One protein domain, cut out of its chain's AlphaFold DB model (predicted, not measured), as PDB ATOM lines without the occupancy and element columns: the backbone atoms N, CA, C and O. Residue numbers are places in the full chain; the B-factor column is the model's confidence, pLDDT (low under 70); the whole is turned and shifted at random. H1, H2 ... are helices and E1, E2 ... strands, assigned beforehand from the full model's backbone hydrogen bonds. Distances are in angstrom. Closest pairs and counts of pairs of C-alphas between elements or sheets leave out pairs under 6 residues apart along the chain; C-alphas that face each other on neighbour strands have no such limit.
ATOM      1  N   LEU A   9     143.738 156.824 143.712       47.66
ATOM      2  CA  LEU A   9     144.339 158.122 143.398       47.66
ATOM      3  C   LEU A   9     145.320 157.941 142.231       47.66
ATOM      4  O   LEU A   9     145.763 156.820 141.956       47.66
ATOM      5  N   TYR A  10     145.607 159.036 141.521       43.69
ATOM      6  CA  TYR A  10     146.539 159.080 140.390       43.69
ATOM      7  C   TYR A  10     147.791 158.224 140.670       43.69
ATOM      8  O   TYR A  10     148.460 158.418 141.680       43.69
ATOM      9  N   GLY A  11     148.073 157.240 139.804       54.94
ATOM     10  CA  GLY A  11     149.288 156.414 139.888       54.94
ATOM     11  C   GLY A  11     149.174 155.025 140.540       54.94
ATOM     12  O   GLY A  11     150.199 154.463 140.913       54.94
ATOM     13  N   HIS A  12     147.980 154.429 140.669       59.03
ATOM     14  CA  HIS A  12     147.790 153.053 141.188       59.03
ATOM     15  C   HIS A  12     148.302 152.803 142.626       59.03
ATOM     16  O   HIS A  12     148.385 151.650 143.054       59.03
ATOM     17  N   LYS A  13     148.620 153.844 143.407       70.25
ATOM     18  CA  LYS A  13     149.022 153.673 144.810       70.25
ATOM     19  C   LYS A  13     147.773 153.443 145.672       70.25
ATOM     20  O   LYS A  13     146.804 154.200 145.610       70.25
ATOM     21  N   THR A  14     147.781 152.379 146.470       79.94
ATOM     22  CA  THR A  14     146.668 152.020 147.361       79.94
ATOM     23  C   THR A  14     146.863 152.615 148.748       79.94
ATOM     24  O   THR A  14     147.961 152.545 149.293       79.94
ATOM     25  N   PHE A  15     145.790 153.109 149.359       84.06
ATOM     26  CA  PHE A  15     145.796 153.564 150.748       84.06
ATOM     27  C   PHE A  15     144.619 152.974 151.522       84.06
ATOM     28  O   PHE A  15     143.553 152.694 150.967       84.06
ATOM     29  N   THR A  16     144.803 152.821 152.830       89.25
ATOM     30  CA  THR A  16     143.722 152.462 153.749       89.25
ATOM     31  C   THR A  16     143.176 153.729 154.388       89.25
ATOM     32  O   THR A  16     143.887 154.439 155.093       89.25
ATOM     33  N   LYS A  17     141.894 154.019 154.152       89.75
ATOM     34  CA  LYS A  17     141.208 155.131 154.811       89.75
ATOM     35  C   LYS A  17     140.734 154.695 156.193       89.75
ATOM     36  O   LYS A  17     139.892 153.808 156.302       89.75
ATOM     37  N   ILE A  18     141.221 155.372 157.223       89.88
ATOM     38  CA  ILE A  18     140.694 155.266 158.584       89.88
ATOM     39  C   ILE A  18     139.770 156.463 158.796       89.88
ATOM     40  O   ILE A  18     140.176 157.609 158.609       89.88
ATOM     41  N   ILE A  19     138.504 156.198 159.116       91.06
ATOM     42  CA  ILE A  19     137.514 157.242 159.395       91.06
ATOM     43  C   ILE A  19     137.481 157.450 160.902       91.06
ATOM     44  O   ILE A  19     137.277 156.497 161.650       91.06
ATOM     45  N   ILE A  20     137.682 158.694 161.321       89.00
ATOM     46  CA  ILE A  20     137.673 159.107 162.721       89.00
ATOM     47  C   ILE A  20     136.578 160.152 162.873       89.00
ATOM     48  O   ILE A  20     136.497 161.085 162.072       89.00
ATOM     49  N   ASP A  21     135.727 159.968 163.879       93.00
ATOM     50  CA  ASP A  21     134.710 160.953 164.224       93.00
ATOM     51  C   ASP A  21     135.385 162.189 164.840       93.00
ATOM     52  O   ASP A  21     136.281 162.080 165.680       93.00
ATOM     53  N   LEU A  22     134.952 163.381 164.427       92.38
ATOM     54  CA  LEU A  22     135.457 164.639 164.971       92.38
ATOM     55  C   LEU A  22     135.207 164.761 166.480       92.38
ATOM     56  O   LEU A  22     135.974 165.443 167.154       92.38
ATOM     57  N   ALA A  23     134.182 164.092 167.013       94.38
ATOM     58  CA  ALA A  23     133.898 164.063 168.443       94.38
ATOM     59  C   ALA A  23     135.022 163.406 169.262       94.38
ATOM     60  O   ALA A  23     135.253 163.816 170.395       94.38
ATOM     61  N   VAL A  24     135.754 162.447 168.679       93.25
ATOM     62  CA  VAL A  24     136.772 161.636 169.378       93.25
ATOM     63  C   VAL A  24     138.201 161.912 168.896       93.25
ATOM     64  O   VAL A  24     139.143 161.229 169.279       93.25
ATOM     65  N   VAL A  25     138.412 162.942 168.071       93.94
ATOM     66  CA  VAL A  25     139.731 163.279 167.489       93.94
ATOM     67  C   VAL A  25     140.781 163.697 168.532       93.94
ATOM     68  O   VAL A  25     141.958 163.836 168.220       93.94
ATOM     69  N   LYS A  26     140.377 163.939 169.778       94.56
ATOM     70  CA  LYS A  26     141.291 164.266 170.884       94.56
ATOM     71  C   LYS A  26     141.525 163.090 171.831       94.56
ATOM     72  O   LYS A  26     142.186 163.260 172.848       94.56
ATOM     73  N   GLU A  27     140.975 161.926 171.507       94.81
ATOM     74  CA  GLU A  27     141.050 160.720 172.321       94.81
ATOM     75  C   GLU A  27     142.051 159.718 171.731       94.81
ATOM     76  O   GLU A  27     142.492 159.823 170.577       94.81
ATOM     77  N   GLU A  28     142.426 158.724 172.535       94.00
ATOM     78  CA  GLU A  28     143.187 157.579 172.045       94.00
ATOM     79  C   GLU A  28     142.341 156.726 171.080       94.00
ATOM     80  O   GLU A  28     141.132 156.587 171.272       94.00
ATOM     81  N   PRO A  29     142.952 156.117 170.048       90.69
ATOM     82  CA  PRO A  29     144.391 156.086 169.770       90.69
ATOM     83  C   PRO A  29     144.907 157.265 168.917       90.69
ATOM     84  O   PRO A  29     146.077 157.287 168.537       90.69
ATOM     85  N   TYR A  30     144.046 158.213 168.519       92.94
ATOM     86  CA  TYR A  30     144.414 159.213 167.508       92.94
ATOM     87  C   TYR A  30     145.299 160.334 168.049       92.94
ATOM     88  O   TYR A  30     146.186 160.804 167.338       92.94
ATOM     89  N   ILE A  31     145.102 160.748 169.302       93.56
ATOM     90  CA  ILE A  31     145.923 161.800 169.917       93.56
ATOM     91  C   ILE A  31     147.414 161.420 169.974       93.56
ATOM     92  O   ILE A  31     148.275 162.285 169.826       93.56
ATOM     93  N   SER A  32     147.721 160.121 170.067       92.81
ATOM     94  CA  SER A  32     149.082 159.583 169.949       92.81
ATOM     95  C   SER A  32     149.686 159.722 168.541       92.81
ATOM     96  O   SER A  32     150.904 159.683 168.387       92.81
ATOM     97  N   ILE A  33     148.857 159.873 167.502       93.75
ATOM     98  CA  ILE A  33     149.282 160.059 166.102       93.75
ATOM     99  C   ILE A  33     149.465 161.545 165.790       93.75
ATOM    100  O   ILE A  33     150.481 161.937 165.219       93.75
ATOM    101  N   ASN A  34     148.473 162.367 166.139       94.94
ATOM    102  CA  ASN A  34     148.544 163.814 165.997       94.94
ATOM    103  C   ASN A  34     148.208 164.489 167.337       94.94
ATOM    104  O   ASN A  34     147.020 164.635 167.646       94.94
ATOM    105  N   PRO A  35     149.212 164.985 168.087       92.88
ATOM    106  CA  PRO A  35     148.986 165.630 169.379       92.88
ATOM    107  C   PRO A  35     148.163 166.922 169.271       92.88
ATOM    108  O   PRO A  35     147.576 167.358 170.258       92.88
ATOM    109  N   ASN A  36     148.043 167.519 168.076       92.50
ATOM    110  CA  ASN A  36     147.154 168.663 167.857       92.50
ATOM    111  C   ASN A  36     145.667 168.277 167.859       92.50
ATOM    112  O   ASN A  36     144.810 169.164 167.868       92.50
ATOM    113  N   GLY A  37     145.341 166.980 167.806       92.94
ATOM    114  CA  GLY A  37     143.965 166.488 167.772       92.94
ATOM    115  C   GLY A  37     143.189 167.024 166.569       92.94
ATOM    116  O   GLY A  37     142.037 167.435 166.695       92.94
ATOM    117  N   ARG A  38     143.844 167.107 165.404       93.56
ATOM    118  CA  ARG A  38     143.242 167.572 164.145       93.56
ATOM    119  C   ARG A  38     143.487 166.576 163.027       93.56
ATOM    120  O   ARG A  38     144.504 165.890 163.006       93.56
ATOM    121  N   LEU A  39     142.555 166.506 162.089       93.69
ATOM    122  CA  LEU A  39     142.710 165.760 160.842       93.69
ATOM    123  C   LEU A  39     143.208 166.715 159.739       93.69
ATOM    124  O   LEU A  39     142.895 167.906 159.803       93.69
ATOM    125  N   PRO A  40     143.903 166.217 158.701       95.31
ATOM    126  CA  PRO A  40     144.336 164.830 158.497       95.31
ATOM    127  C   PRO A  40     145.704 164.501 159.129       95.31
ATOM    128  O   PRO A  40     146.490 165.391 159.450       95.31
ATOM    129  N   ALA A  41     145.991 163.200 159.234       95.75
ATOM    130  CA  ALA A  41     147.317 162.630 159.483       95.75
ATOM    131  C   ALA A  41     147.524 161.394 158.587       95.75
ATOM    132  O   ALA A  41     146.552 160.744 158.191       95.75
ATOM    133  N   ILE A  42     148.776 161.065 158.275       94.94
ATOM    134  CA  ILE A  42     149.174 159.881 157.506       94.94
ATOM    135  C   ILE A  42     150.219 159.082 158.282       94.94
ATOM    136  O   ILE A  42     151.107 159.647 158.921       94.94
ATOM    137  N   LYS A  43     150.117 157.756 158.205       94.06
ATOM    138  CA  LYS A  43     151.164 156.832 158.628       94.06
ATOM    139  C   LYS A  43     151.545 155.976 157.440       94.06
ATOM    140  O   LYS A  43     150.693 155.280 156.887       94.06
ATOM    141  N   ASP A  44     152.810 156.032 157.068       93.44
ATOM    142  CA  ASP A  44     153.326 155.313 155.923       93.44
ATOM    143  C   ASP A  44     154.174 154.118 156.381       93.44
ATOM    144  O   ASP A  44     155.241 154.311 156.966       93.44
ATOM    145  N   PRO A  45     153.725 152.870 156.152       90.31
ATOM    146  CA  PRO A  45     154.498 151.693 156.526       90.31
ATOM    147  C   PRO A  45     155.736 151.469 155.645       90.31
ATOM    148  O   PRO A  45     156.630 150.746 156.073       90.31
ATOM    149  N   ASN A  46     155.811 152.062 154.447       89.94
ATOM    150  CA  ASN A  46     156.949 151.881 153.541       89.94
ATOM    151  C   ASN A  46     158.169 152.690 153.996       89.94
ATOM    152  O   ASN A  46     159.301 152.235 153.853       89.94
ATOM    153  N   THR A  47     157.938 153.882 154.552       91.19
ATOM    154  CA  THR A  47     158.996 154.790 155.029       91.19
ATOM    155  C   THR A  47     159.093 154.849 156.553       91.19
ATOM    156  O   THR A  47     160.097 155.307 157.093       91.19
ATOM    157  N   GLY A  48     158.056 154.396 157.266       91.69
ATOM    158  CA  GLY A  48     157.941 154.495 158.723       91.69
ATOM    159  C   GLY A  48     157.500 155.874 159.223       91.69
ATOM    160  O   GLY A  48     157.360 156.066 160.434       91.69
ATOM    161  N   ILE A  49     157.261 156.836 158.327       94.06
ATOM    162  CA  ILE A  49     156.905 158.209 158.690       94.06
ATOM    163  C   ILE A  49     155.468 158.278 159.211       94.06
ATOM    164  O   ILE A  49     154.540 157.677 158.668       94.06
ATOM    165  N   THR A  50     155.284 159.065 160.271       94.88
ATOM    166  CA  THR A  50     153.975 159.554 160.711       94.88
ATOM    167  C   THR A  50     153.978 161.070 160.596       94.88
ATOM    168  O   THR A  50     154.844 161.724 161.172       94.88
ATOM    169  N   LEU A  51     153.040 161.620 159.827       95.62
ATOM    170  CA  LEU A  51     153.013 163.033 159.464       95.62
ATOM    171  C   LEU A  51     151.601 163.608 159.606       95.62
ATOM    172  O   LEU A  51     150.603 162.943 159.325       95.62
ATOM    173  N   TRP A  52     151.529 164.858 160.038       95.00
ATOM    174  CA  TRP A  52     150.315 165.659 160.160       95.00
ATOM    175  C   TRP A  52     150.544 167.022 159.491       95.00
ATOM    176  O   TRP A  52     151.664 167.317 159.082       95.00
ATOM    177  N   GLU A  53     149.479 167.817 159.355       94.50
ATOM    178  CA  GLU A  53     149.356 168.973 158.445       94.50
ATOM    179  C   GLU A  53     149.134 168.576 156.979       94.50
ATOM    180  O   GLU A  53     149.959 167.925 156.341       94.50
ATOM    181  N   SER A  54     147.999 168.994 156.406       94.44
ATOM    182  CA  SER A  54     147.598 168.601 155.046       94.44
ATOM    183  C   SER A  54     148.594 169.045 153.972       94.44
ATOM    184  O   SER A  54     148.859 168.277 153.051       94.44
ATOM    185  N   GLY A  55     149.174 170.244 154.102       94.88
ATOM    186  CA  GLY A  55     150.190 170.744 153.172       94.88
ATOM    187  C   GLY A  55     151.453 169.883 153.163       94.88
ATOM    188  O   GLY A  55     151.910 169.482 152.096       94.88
ATOM    189  N   ALA A  56     151.948 169.513 154.349       95.38
ATOM    190  CA  ALA A  56     153.115 168.646 154.489       95.38
ATOM    191  C   ALA A  56     152.844 167.236 153.941       95.38
ATOM    192  O   ALA A  56     153.700 166.658 153.279       95.38
ATOM    193  N   ILE A  57     151.639 166.696 154.162       95.38
ATOM    194  CA  ILE A  57     151.226 165.401 153.601       95.38
ATOM    195  C   ILE A  57     151.232 165.438 152.069       95.38
ATOM    196  O   ILE A  57     151.706 164.493 151.444       95.38
ATOM    197  N   VAL A  58     150.721 166.507 151.452       93.62
ATOM    198  CA  VAL A  58     150.723 166.648 149.988       93.62
ATOM    199  C   VAL A  58     152.148 166.722 149.446       93.62
ATOM    200  O   VAL A  58     152.468 165.984 148.517       93.62
ATOM    201  N   GLU A  59     153.009 167.558 150.034       93.94
ATOM    202  CA  GLU A  59     154.413 167.650 149.614       93.94
ATOM    203  C   GLU A  59     155.133 166.303 149.765       93.94
ATOM    204  O   GLU A  59     155.778 165.858 148.819       93.94
ATOM    205  N   TYR A  60     154.935 165.604 150.888       94.69
ATOM    206  CA  TYR A  60     155.485 164.267 151.130       94.69
ATOM    207  C   TYR A  60     155.071 163.254 150.055       94.69
ATOM    208  O   TYR A  60     155.908 162.503 149.555       94.69
ATOM    209  N   LEU A  61     153.784 163.222 149.694       92.62
ATOM    210  CA  LEU A  61     153.278 162.288 148.691       92.62
ATOM    211  C   LEU A  61     153.866 162.564 147.306       92.62
ATOM    212  O   LEU A  61     154.187 161.615 146.595       92.62
ATOM    213  N   VAL A  62     154.029 163.835 146.931       91.50
ATOM    214  CA  VAL A  62     154.669 164.201 145.660       91.50
ATOM    215  C   VAL A  62     156.149 163.818 145.686       91.50
ATOM    216  O   VAL A  62     156.608 163.116 144.796       91.50
ATOM    217  N   GLU A  63     156.883 164.194 146.733       91.69
ATOM    218  CA  GLU A  63     158.320 163.914 146.841       91.69
ATOM    219  C   GLU A  63     158.642 162.413 146.883       91.69
ATOM    220  O   GLU A  63     159.647 161.981 146.325       91.69
ATOM    221  N   THR A  64     157.786 161.613 147.522       91.12
ATOM    222  CA  THR A  64     158.048 160.184 147.754       91.12
ATOM    223  C   THR A  64     157.478 159.284 146.661       91.12
ATOM    224  O   THR A  64     158.008 158.198 146.434       91.12
ATOM    225  N   TYR A  65     156.372 159.679 146.020       89.94
ATOM    226  CA  TYR A  65     155.583 158.769 145.181       89.94
ATOM    227  C   TYR A  65     155.212 159.305 143.797       89.94
ATOM    228  O   TYR A  65     154.633 158.544 143.013       89.94
ATOM    229  N   ASP A  66     155.534 160.556 143.456       88.94
ATOM    230  CA  ASP A  66     155.338 161.092 142.102       88.94
ATOM    231  C   ASP A  66     156.495 160.708 141.162       88.94
ATOM    232  O   ASP A  66     157.092 161.543 140.489       88.94
ATOM    233  N   ASP A  67     156.796 159.407 141.093       84.62
ATOM    234  CA  ASP A  67     157.904 158.844 140.304       84.62
ATOM    235  C   ASP A  67     157.812 159.221 138.811       84.62
ATOM    236  O   ASP A  67     158.818 159.336 138.110       84.62
ATOM    237  N   ALA A  68     156.585 159.400 138.313       86.00
ATOM    238  CA  ALA A  68     156.300 159.753 136.926       86.00
ATOM    239  C   ALA A  68     156.331 161.269 136.660       86.00
ATOM    240  O   ALA A  68     156.147 161.677 135.513       86.00
ATOM    241  N   GLY A  69     156.520 162.097 137.695       85.38
ATOM    242  CA  GLY A  69     156.495 163.554 137.589       85.38
ATOM    243  C   GLY A  69     155.157 164.102 137.087       85.38
ATOM    244  O   GLY A  69     155.131 165.110 136.386       85.38
ATOM    245  N   ALA A  70     154.047 163.420 137.380       85.94
ATOM    246  CA  ALA A  70     152.721 163.807 136.905       85.94
ATOM    247  C   ALA A  70     152.153 165.008 137.678       85.94
ATOM    248  O   ALA A  70     151.288 165.718 137.166       85.94
ATOM    249  N   LEU A  71     152.620 165.219 138.911       85.56
ATOM    250  CA  LEU A  71     152.230 166.327 139.789       85.56
ATOM    251  C   LEU A  71     153.374 167.331 139.996       85.56
ATOM    252  O   LEU A  71     153.149 168.455 140.450       85.56
ATOM    253  N   SER A  72     154.595 166.927 139.662       86.06
ATOM    254  CA  SER A  72     155.810 167.710 139.817       86.06
ATOM    255  C   SER A  72     156.023 168.661 138.643       86.06
ATOM    256  O   SER A  72     155.975 168.283 137.477       86.06
ATOM    257  N   LEU A  73     156.336 169.913 138.966       87.94
ATOM    258  CA  LEU A  73     156.751 170.926 137.996       87.94
ATOM    259  C   LEU A  73     158.280 171.020 138.010       87.94
ATOM    260  O   LEU A  73     158.891 171.009 139.077       87.94
ATOM    261  N   THR A  74     158.909 171.102 136.838       86.00
ATOM    262  CA  THR A  74     160.380 171.101 136.710       86.00
ATOM    263  C   THR A  74     160.985 172.504 136.729       86.00
ATOM    264  O   THR A  74     162.112 172.678 137.195       86.00
ATOM    265  N   SER A  75     160.242 173.518 136.274       94.06
ATOM    266  CA  SER A  75     160.665 174.919 136.337       94.06
ATOM    267  C   SER A  75     160.675 175.428 137.779       94.06
ATOM    268  O   SER A  75     159.739 175.199 138.548       94.06
ATOM    269  N   GLN A  76     161.725 176.165 138.150       94.00
ATOM    270  CA  GLN A  76     161.800 176.810 139.460       94.00
ATOM    271  C   GLN A  76     160.655 177.811 139.661       94.00
ATOM    272  O   GLN A  76     160.076 177.848 140.743       94.00
ATOM    273  N   GLU A  77     160.321 178.589 138.630       96.06
ATOM    274  CA  GLU A  77     159.245 179.582 138.677       96.06
ATOM    275  C   GLU A  77     157.896 178.917 138.964       96.06
ATOM    276  O   GLU A  77     157.230 179.259 139.942       96.06
ATOM    277  N   ASP A  78     157.551 177.884 138.195       93.44
ATOM    278  CA  ASP A  78     156.294 177.151 138.354       93.44
ATOM    279  C   ASP A  78     156.182 176.495 139.735       93.44
ATOM    280  O   ASP A  78     155.126 176.529 140.366       93.44
ATOM    281  N   ARG A  79     157.287 175.946 140.257       92.00
ATOM    282  CA  ARG A  79     157.327 175.388 141.615       92.00
ATOM    283  C   ARG A  79     157.075 176.447 142.683       92.00
ATOM    284  O   ARG A  79     156.401 176.157 143.671       92.00
ATOM    285  N   LEU A  80     157.611 177.655 142.519       94.69
ATOM    286  CA  LEU A  80     157.385 178.753 143.462       94.69
ATOM    287  C   LEU A  80     155.933 179.243 143.403       94.69
ATOM    288  O   LEU A  80     155.321 179.444 144.452       94.69
ATOM    289  N   LEU A  81     155.353 179.356 142.205       94.81
ATOM    290  CA  LEU A  81     153.941 179.705 142.025       94.81
ATOM    291  C   LEU A  81     153.006 178.630 142.596       94.81
ATOM    292  O   LEU A  81     152.026 178.956 143.264       94.81
ATOM    293  N   LEU A  82     153.325 177.347 142.412       92.69
ATOM    294  CA  LEU A  82     152.591 176.241 143.031       92.69
ATOM    295  C   LEU A  82     152.645 176.329 144.562       92.69
ATOM    296  O   LEU A  82     151.610 176.249 145.227       92.69
ATOM    297  N   LYS A  83     153.837 176.555 145.128       93.06
ATOM    298  CA  LYS A  83     154.018 176.723 146.577       93.06
ATOM    299  C   LYS A  83     153.267 177.932 147.124       93.06
ATOM    300  O   LYS A  83     152.721 177.849 148.221       93.06
ATOM    301  N   GLN A  84     153.175 179.026 146.369       93.88
ATOM    302  CA  GLN A  84     152.362 180.180 146.750       93.88
ATOM    303  C   GLN A  84     150.900 179.776 146.980       93.88
ATOM    304  O   GLN A  84     150.328 180.110 148.017       93.88
ATOM    305  N   TRP A  85     150.302 179.027 146.049       92.44
ATOM    306  CA  TRP A  85     148.920 178.561 146.184       92.44
ATOM    307  C   TRP A  85     148.748 177.531 147.302       92.44
ATOM    308  O   TRP A  85     147.770 177.607 148.049       92.44
ATOM    309  N   LEU A  86     149.714 176.623 147.468       93.31
ATOM    310  CA  LEU A  86     149.730 175.666 148.575       93.31
ATOM    311  C   LEU A  86     149.722 176.390 149.929       93.31
ATOM    312  O   LEU A  86     148.857 176.142 150.767       93.31
ATOM    313  N   HIS A  87     150.637 177.337 150.142       93.06
ATOM    314  CA  HIS A  87     150.721 178.076 151.402       93.06
ATOM    315  C   HIS A  87     149.545 179.040 151.608       93.06
ATOM    316  O   HIS A  87     149.116 179.243 152.747       93.06
ATOM    317  N   PHE A  88     148.967 179.590 150.538       91.75
ATOM    318  CA  PHE A  88     147.723 180.357 150.625       91.75
ATOM    319  C   PHE A  88     146.578 179.502 151.194       91.75
ATOM    320  O   PHE A  88     145.886 179.935 152.113       91.75
ATOM    321  N   GLN A  89     146.432 178.261 150.724       90.94
ATOM    322  CA  GLN A  89     145.417 177.330 151.219       90.94
ATOM    323  C   GLN A  89     145.696 176.855 152.656       90.94
ATOM    324  O   GLN A  89     144.775 176.822 153.471       90.94
ATOM    325  N   VAL A  90     146.950 176.543 152.992       91.19
ATOM    326  CA  VAL A  90     147.349 176.074 154.335       91.19
ATOM    327  C   VAL A  90     147.199 177.164 155.402       91.19
ATOM    328  O   VAL A  90     146.801 176.878 156.527       91.19
ATOM    329  N   SER A  91     147.486 178.423 155.064       87.38
ATOM    330  CA  SER A  91     147.461 179.534 156.030       87.38
ATOM    331  C   SER A  91     146.056 180.005 156.425       87.38
ATOM    332  O   SER A  91     145.928 180.816 157.341       87.38
ATOM    333  N   GLY A  92     144.998 179.521 155.761       77.94
ATOM    334  CA  GLY A  92     143.615 179.878 156.093       77.94
ATOM    335  C   GLY A  92     143.283 181.363 155.893       77.94
ATOM    336  O   GLY A  92     142.367 181.875 156.535       77.94
TER     337      GLY A  92
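What this domain is: This is residues 9 to 92 of the 102 residues of the protein "GST N-terminal domain-containing protein" of Colletotrichum salicis (UniProt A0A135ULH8). With little regular structure, the printed part is a loose assembly: a long unnamed stretch, residues 9 to 40, leads into a small two-stranded hairpin, E1 and E2, followed by helices H1 and H2, which meet near one end as a V. Residues 74 to 81 stick out. The 84 residues include, in order, E1, E2, H1 and H2; the sheet is antiparallel, the class mostly helix, with 33 residues in named elements. The radius of gyration of the C-alphas is 14.8 A, the spans 43 by 30 by 19 A.

Where its parts are: E1 is residues 41 to 43, beginning at C-alpha 41 (147.317, 162.630, 159.483), and E2 residues 50 to 52. H1, residues 54 to 65, is 16.1 A long; H2, residues 76 to 90, is 20.8 A, ending at C-alpha 90 (147.349, 176.074, 154.335).

How they stand to each other: In the hairpin of E1 and E2, N 42 and O 51 are 2.8 A apart, within hydrogen-bond range. The closest C-alphas of E1 and H1, Ile 42 and Ile 57, are 7.1 A apart. H1, with residues 54 to 55 alone, touches residues 86 to 90 of H2, closest at the C-alphas of Gly 55 and Val 90, 6.2 A. This helical hairpin runs opposite ways at 38 degrees, only just a steep tilt. In H1 and H2 every O i to N i+4 pair is within hydrogen-bond range. H2 is apart from E1 and E2.

The domain as a whole: The two farthest C-alphas, Glu 28 and Ser 75, are 43.4 A apart. The printed part has no cut, and no link between named elements is long. Residues 9 to 12 have pLDDT under 70.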